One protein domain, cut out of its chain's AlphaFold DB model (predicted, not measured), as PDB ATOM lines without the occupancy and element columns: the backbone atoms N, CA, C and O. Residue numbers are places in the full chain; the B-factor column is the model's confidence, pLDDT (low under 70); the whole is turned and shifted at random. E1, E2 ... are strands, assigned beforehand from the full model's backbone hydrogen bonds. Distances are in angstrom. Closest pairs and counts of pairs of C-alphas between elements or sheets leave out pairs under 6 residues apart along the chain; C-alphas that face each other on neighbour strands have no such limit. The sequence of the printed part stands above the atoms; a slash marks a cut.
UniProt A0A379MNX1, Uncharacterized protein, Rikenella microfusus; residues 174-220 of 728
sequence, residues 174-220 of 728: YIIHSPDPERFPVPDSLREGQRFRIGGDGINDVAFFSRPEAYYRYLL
ATOM      1  N   TYR A 174       7.729 -39.330   7.275       82.44
ATOM      2  CA  TYR A 174       8.733 -38.598   6.511       82.44
ATOM      3  C   TYR A 174       9.612 -39.573   5.743       82.44
ATOM      4  O   TYR A 174       9.948 -40.636   6.263       82.44
ATOM      5  N   ILE A 175      10.044 -39.175   4.552       86.69
ATOM      6  CA  ILE A 175      11.129 -39.812   3.811       86.69
ATOM      7  C   ILE A 175      12.279 -38.832   3.615       86.69
ATOM      8  O   ILE A 175      12.071 -37.622   3.487       86.69
ATOM      9  N   ILE A 176      13.494 -39.360   3.539       89.94
ATOM     10  CA  ILE A 176      14.610 -38.641   2.931       89.94
ATOM     11  C   ILE A 176      14.505 -38.796   1.427       89.94
ATOM     12  O   ILE A 176      14.556 -39.912   0.915       89.94
ATOM     13  N   HIS A 177      14.339 -37.674   0.747       92.12
ATOM     14  CA  HIS A 177      14.322 -37.614  -0.699       92.12
ATOM     15  C   HIS A 177      14.787 -36.244  -1.182       92.12
ATOM     16  O   HIS A 177      14.133 -35.223  -0.924       92.12
ATOM     17  N   SER A 178      15.907 -36.223  -1.904       91.06
ATOM     18  CA  SER A 178      16.377 -35.008  -2.561       91.06
ATOM     19  C   SER A 178      15.908 -34.954  -4.019       91.06
ATOM     20  O   SER A 178      16.433 -35.693  -4.852       91.06
ATOM     21  N   PRO A 179      14.984 -34.044  -4.384       82.12
ATOM     22  CA  PRO A 179      14.556 -33.898  -5.778       82.12
ATOM     23  C   PRO A 179      15.614 -33.221  -6.666       82.12
ATOM     24  O   PRO A 179      15.407 -33.070  -7.868       82.12
ATOM     25  N   ASP A 180      16.703 -32.735  -6.069       88.38
ATOM     26  CA  ASP A 180      17.856 -32.143  -6.746       88.38
ATOM     27  C   ASP A 180      19.097 -32.422  -5.878       88.38
ATOM     28  O   ASP A 180      19.454 -31.596  -5.028       88.38
ATOM     29  N   PRO A 181      19.718 -33.610  -6.020       88.25
ATOM     30  CA  PRO A 181      20.851 -34.020  -5.193       88.25
ATOM     31  C   PRO A 181      22.083 -33.117  -5.331       88.25
ATOM     32  O   PRO A 181      22.892 -33.058  -4.408       88.25
ATOM     33  N   GLU A 182      22.223 -32.392  -6.447       90.56
ATOM     34  CA  GLU A 182      23.309 -31.424  -6.635       90.56
ATOM     35  C   GLU A 182      23.098 -30.186  -5.761       90.56
ATOM     36  O   GLU A 182      24.028 -29.692  -5.120       90.56
ATOM     37  N   ARG A 183      21.860 -29.679  -5.704       89.06
ATOM     38  CA  ARG A 183      21.518 -28.489  -4.921       89.06
ATOM     39  C   ARG A 183      21.272 -28.786  -3.443       89.06
ATOM     40  O   ARG A 183      21.551 -27.936  -2.595       89.06
ATOM     41  N   PHE A 184      20.714 -29.952  -3.138       89.31
ATOM     42  CA  PHE A 184      20.333 -30.380  -1.795       89.31
ATOM     43  C   PHE A 184      20.908 -31.776  -1.509       89.31
ATOM     44  O   PHE A 184      20.152 -32.748  -1.445       89.31
ATOM     45  N   PRO A 185      22.234 -31.911  -1.357       92.19
ATOM     46  CA  PRO A 185      22.848 -33.211  -1.115       92.19
ATOM     47  C   PRO A 185      22.354 -33.819   0.203       92.19
ATOM     48  O   PRO A 185      22.248 -33.128   1.221       92.19
ATOM     49  N   VAL A 186      22.067 -35.122   0.178       92.06
ATOM     50  CA  VAL A 186      21.747 -35.897   1.382       92.06
ATOM     51  C   VAL A 186      23.046 -36.104   2.172       92.06
ATOM     52  O   VAL A 186      24.026 -36.569   1.589       92.06
ATOM     53  N   PRO A 187      23.103 -35.742   3.466       91.94
ATOM     54  CA  PRO A 187      24.310 -35.922   4.271       91.94
ATOM     55  C   PRO A 187      24.577 -37.406   4.561       91.94
ATOM     56  O   PRO A 187      23.636 -38.182   4.689       91.94
ATOM     57  N   ASP A 188      25.842 -37.770   4.792       93.00
ATOM     58  CA  ASP A 188      26.289 -39.155   5.052       93.00
ATOM     59  C   ASP A 188      25.581 -39.855   6.231       93.00
ATOM     60  O   ASP A 188      25.588 -41.081   6.335       93.00
ATOM     61  N   SER A 189      24.984 -39.093   7.153       90.94
ATOM     62  CA  SER A 189      24.213 -39.620   8.287       90.94
ATOM     63  C   SER A 189      22.808 -40.104   7.913       90.94
ATOM     64  O   SER A 189      22.133 -40.722   8.741       90.94
ATOM     65  N   LEU A 190      22.356 -39.809   6.697       91.25
ATOM     66  CA  LEU A 190      21.045 -40.137   6.161       91.25
ATOM     67  C   LEU A 190      21.202 -40.939   4.866       91.25
ATOM     68  O   LEU A 190      22.245 -40.922   4.220       91.25
ATOM     69  N   ARG A 191      20.145 -41.648   4.470       92.44
ATOM     70  CA  ARG A 191      20.095 -42.360   3.184       92.44
ATOM     71  C   ARG A 191      18.804 -42.053   2.443       92.44
ATOM     72  O   ARG A 191      17.762 -41.892   3.074       92.44
ATOM     73  N   GLU A 192      18.871 -42.028   1.119       93.31
ATOM     74  CA  GLU A 192      17.700 -41.893   0.252       93.31
ATOM     75  C   GLU A 192      16.644 -42.963   0.587       93.31
ATOM     76  O   GLU A 192      16.969 -44.131   0.823       93.31
ATOM     77  N   GLY A 193      15.379 -42.555   0.673       90.69
ATOM     78  CA  GLY A 193      14.258 -43.403   1.076       90.69
ATOM     79  C   GLY A 193      14.214 -43.762   2.564       90.69
ATOM     80  O   GLY A 193      13.347 -44.534   2.972       90.69
ATOM     81  N   GLN A 194      15.108 -43.229   3.406       88.81
ATOM     82  CA  GLN A 194      15.020 -43.444   4.851       88.81
ATOM     83  C   GLN A 194      13.721 -42.867   5.401       88.81
ATOM     84  O   GLN A 194      13.450 -41.680   5.239       88.81
ATOM     85  N   ARG A 195      12.952 -43.711   6.093       85.00
ATOM     86  CA  ARG A 195      11.669 -43.340   6.685       85.00
ATOM     87  C   ARG A 195      11.816 -42.923   8.140       85.00
ATOM     88  O   ARG A 195      12.588 -43.523   8.890       85.00
ATOM     89  N   PHE A 196      11.029 -41.931   8.538       79.25
ATOM     90  CA  PHE A 196      10.882 -41.491   9.919       79.25
ATOM     91  C   PHE A 196       9.412 -41.365  10.286       79.25
ATOM     92  O   PHE A 196       8.557 -41.055   9.456       79.25
ATOM     93  N   ARG A 197       9.139 -41.604  11.565       73.12
ATOM     94  CA  ARG A 197       7.803 -41.535  12.133       73.12
ATOM     95  C   ARG A 197       7.286 -40.094  12.117       73.12
ATOM     96  O   ARG A 197       8.050 -39.159  12.338       73.12
ATOM     97  N   ILE A 198       5.971 -39.951  11.967       68.94
ATOM     98  CA  ILE A 198       5.256 -38.732  12.354       68.94
ATOM     99  C   ILE A 198       5.216 -38.593  13.880       68.94
ATOM    100  O   ILE A 198       4.677 -39.445  14.594       68.94
ATOM    101  N   GLY A 199       5.806 -37.533  14.414       58.06
ATOM    102  CA  GLY A 199       5.750 -37.287  15.845       58.06
ATOM    103  C   GLY A 199       6.551 -36.074  16.271       58.06
ATOM    104  O   GLY A 199       7.628 -35.821  15.736       58.06
ATOM    105  N   GLY A 200       5.994 -35.389  17.270       51.34
ATOM    106  CA  GLY A 200       6.636 -34.384  18.106       51.34
ATOM    107  C   GLY A 200       8.103 -34.651  18.423       51.34
ATOM    108  O   GLY A 200       8.547 -35.798  18.465       51.34
ATOM    109  N   ASP A 201       8.820 -33.615  18.841       51.25
ATOM    110  CA  ASP A 201      10.109 -33.711  19.548       51.25
ATOM    111  C   ASP A 201      10.052 -34.490  20.891       51.25
ATOM    112  O   ASP A 201      11.012 -34.490  21.662       51.25
ATOM    113  N   GLY A 202       8.932 -35.163  21.179       42.28
ATOM    114  CA  GLY A 202       8.634 -35.848  22.431       42.28
ATOM    115  C   GLY A 202       7.964 -34.962  23.485       42.28
ATOM    116  O   GLY A 202       7.634 -35.479  24.550       42.28
ATOM    117  N   ILE A 203       7.746 -33.666  23.209       43.00
ATOM    118  CA  ILE A 203       7.166 -32.686  24.146       43.00
ATOM    119  C   ILE A 203       5.812 -32.152  23.647       43.00
ATOM    120  O   ILE A 203       4.909 -31.959  24.458       43.00
ATOM    121  N   ASN A 204       5.647 -31.937  22.335       44.88
ATOM    122  CA  ASN A 204       4.415 -31.402  21.734       44.88
ATOM    123  C   ASN A 204       3.956 -32.244  20.525       44.88
ATOM    124  O   ASN A 204       4.734 -32.490  19.606       44.88
ATOM    125  N   ASP A 205       2.691 -32.661  20.502       43.53
ATOM    126  CA  ASP A 205       2.045 -33.406  19.409       43.53
ATOM    127  C   ASP A 205       1.808 -32.563  18.140       43.53
ATOM    128  O   ASP A 205       1.705 -33.113  17.046       43.53
ATOM    129  N   VAL A 206       1.823 -31.234  18.262       46.53
ATOM    130  CA  VAL A 206       1.783 -30.261  17.158       46.53
ATOM    131  C   VAL A 206       3.157 -30.072  16.499       46.53
ATOM    132  O   VAL A 206       3.234 -29.611  15.361       46.53
ATOM    133  N   ALA A 207       4.253 -30.452  17.163       49.66
ATOM    134  CA  ALA A 207       5.616 -30.287  16.651       49.66
ATOM    135  C   ALA A 207       6.025 -31.445  15.724       49.66
ATOM    136  O   ALA A 207       7.027 -32.111  15.965       49.66
ATOM    137  N   PHE A 208       5.259 -31.698  14.658       54.06
ATOM    138  CA  PHE A 208       5.406 -32.871  13.783       54.06
ATOM    139  C   PHE A 208       6.853 -33.154  13.293       54.06
ATOM    140  O   PHE A 208       7.107 -34.311  12.979       54.06
ATOM    141  N   PHE A 209       7.746 -32.146  13.187       53.28
ATOM    142  CA  PHE A 209       9.229 -32.126  13.340       53.28
ATOM    143  C   PHE A 209       9.782 -30.807  12.737       53.28
ATOM    144  O   PHE A 209       9.381 -30.410  11.650       53.28
ATOM    145  N   SER A 210      10.734 -30.124  13.382       56.94
ATOM    146  CA  SER A 210      11.297 -28.824  12.950       56.94
ATOM    147  C   SER A 210      12.517 -28.960  12.009       56.94
ATOM    148  O   SER A 210      13.631 -28.572  12.376       56.94
ATOM    149  N   ARG A 211      12.353 -29.568  10.825       67.69
ATOM    150  CA  ARG A 211      13.467 -29.839   9.884       67.69
ATOM    151  C   ARG A 211      13.336 -29.061   8.570       67.69
ATOM    152  O   ARG A 211      12.583 -29.487   7.698       67.69
ATOM    153  N   PRO A 212      14.032 -27.914   8.415       68.62
ATOM    154  CA  PRO A 212      13.887 -27.033   7.249       68.62
ATOM    155  C   PRO A 212      14.508 -27.564   5.971       68.62
ATOM    156  O   PRO A 212      14.374 -26.948   4.912       68.62
ATOM    157  N   GLU A 213      15.262 -28.649   6.067       79.94
ATOM    158  CA  GLU A 213      16.084 -29.106   4.975       79.94
ATOM    159  C   GLU A 213      15.222 -29.707   3.862       79.94
ATOM    160  O   GLU A 213      14.361 -30.555   4.083       79.94
ATOM    161  N   ALA A 214      15.499 -29.294   2.623       81.31
ATOM    162  CA  ALA A 214      14.699 -29.643   1.452       81.31
ATOM    163  C   ALA A 214      14.708 -31.142   1.094       81.31
ATOM    164  O   ALA A 214      14.062 -31.524   0.127       81.31
ATOM    165  N   TYR A 215      15.444 -31.989   1.809       86.50
ATOM    166  CA  TYR A 215      15.435 -33.436   1.606       86.50
ATOM    167  C   TYR A 215      14.536 -34.183   2.600       86.50
ATOM    168  O   TYR A 215      14.322 -35.373   2.411       86.50
ATOM    169  N   TYR A 216      13.973 -33.532   3.627       84.69
ATOM    170  CA  TYR A 216      12.898 -34.128   4.425       84.69
ATOM    171  C   TYR A 216      11.567 -33.913   3.708       84.69
ATOM    172  O   TYR A 216      11.133 -32.778   3.504       84.69
ATOM    173  N   ARG A 217      10.916 -35.004   3.302       84.94
ATOM    174  CA  ARG A 217       9.629 -34.966   2.600       84.94
ATOM    175  C   ARG A 217       8.565 -35.648   3.427       84.94
ATOM    176  O   ARG A 217       8.750 -36.778   3.860       84.94
ATOM    177  N   TYR A 218       7.461 -34.950   3.637       82.31
ATOM    178  CA  TYR A 218       6.283 -35.510   4.277       82.31
ATOM    179  C   TYR A 218       5.450 -36.284   3.252       82.31
ATOM    180  O   TYR A 218       5.223 -35.777   2.152       82.31
ATOM    181  N   LEU A 219       5.026 -37.492   3.617       83.44
ATOM    182  CA  LEU A 219       4.109 -38.349   2.872       83.44
ATOM    183  C   LEU A 219       2.827 -38.533   3.689       83.44
ATOM    184  O   LEU A 219       2.895 -38.828   4.887       83.44
ATOM    185  N   LEU A 220       1.678 -38.369   3.037       84.06
ATOM    186  CA  LEU A 220       0.344 -38.525   3.621       84.06
ATOM    187  C   LEU A 220      -0.381 -39.771   3.109       84.06
ATOM    188  O   LEU A 220      -1.165 -40.363   3.844       84.06
TER     189      LEU A 220
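AT A GLANCE: This is residues 174 to 220 of the 728 residues of an uncharacterized protein of Rikenella microfusus (UniProt A0A379MNX1). With little regular structure, this is mainly two long loops reaching opposite ends of an elongated outline, with a small three-stranded sheet between them. Of 47 printed residues, 10 are in named elements, E1, E2 and E3 along the chain: all strand, no named helix. The antiparallel sheet has the order E2, E1, E3. The whole is only just compact, close to loose, with a radius of gyration of the C-alphas of 11.4 A and spans of 34 by 19 by 17 A.

HOW THE PARTS SIT: E1, residues 174 to 176, is the inner strand. It forms a hairpin with E2, residues 195 to 197, antiparallel at 153 degrees; N 196 and O 174 are within hydrogen-bond range, 2.8 A. E3, residues 216 to 219, is antiparallel to E1 at 136 degrees, with N 175 and O 217 at 2.8 A. E2 and E3 are apart.

IN THESE COORDINATES: E1 begins at C-alpha 174 (8.733, -38.598, 6.511) and measures 6.9 A, as does E2. E3, 9.9 A, ends at C-alpha 219 (4.109, -38.349, 2.872).

THE WHOLE: The C-alphas farthest apart, of Glu 182 and Ile 203, are 34.8 A apart. Both links are long, 18 residues each. The printed part has no cut. Residues 198 to 212 have pLDDT under 70.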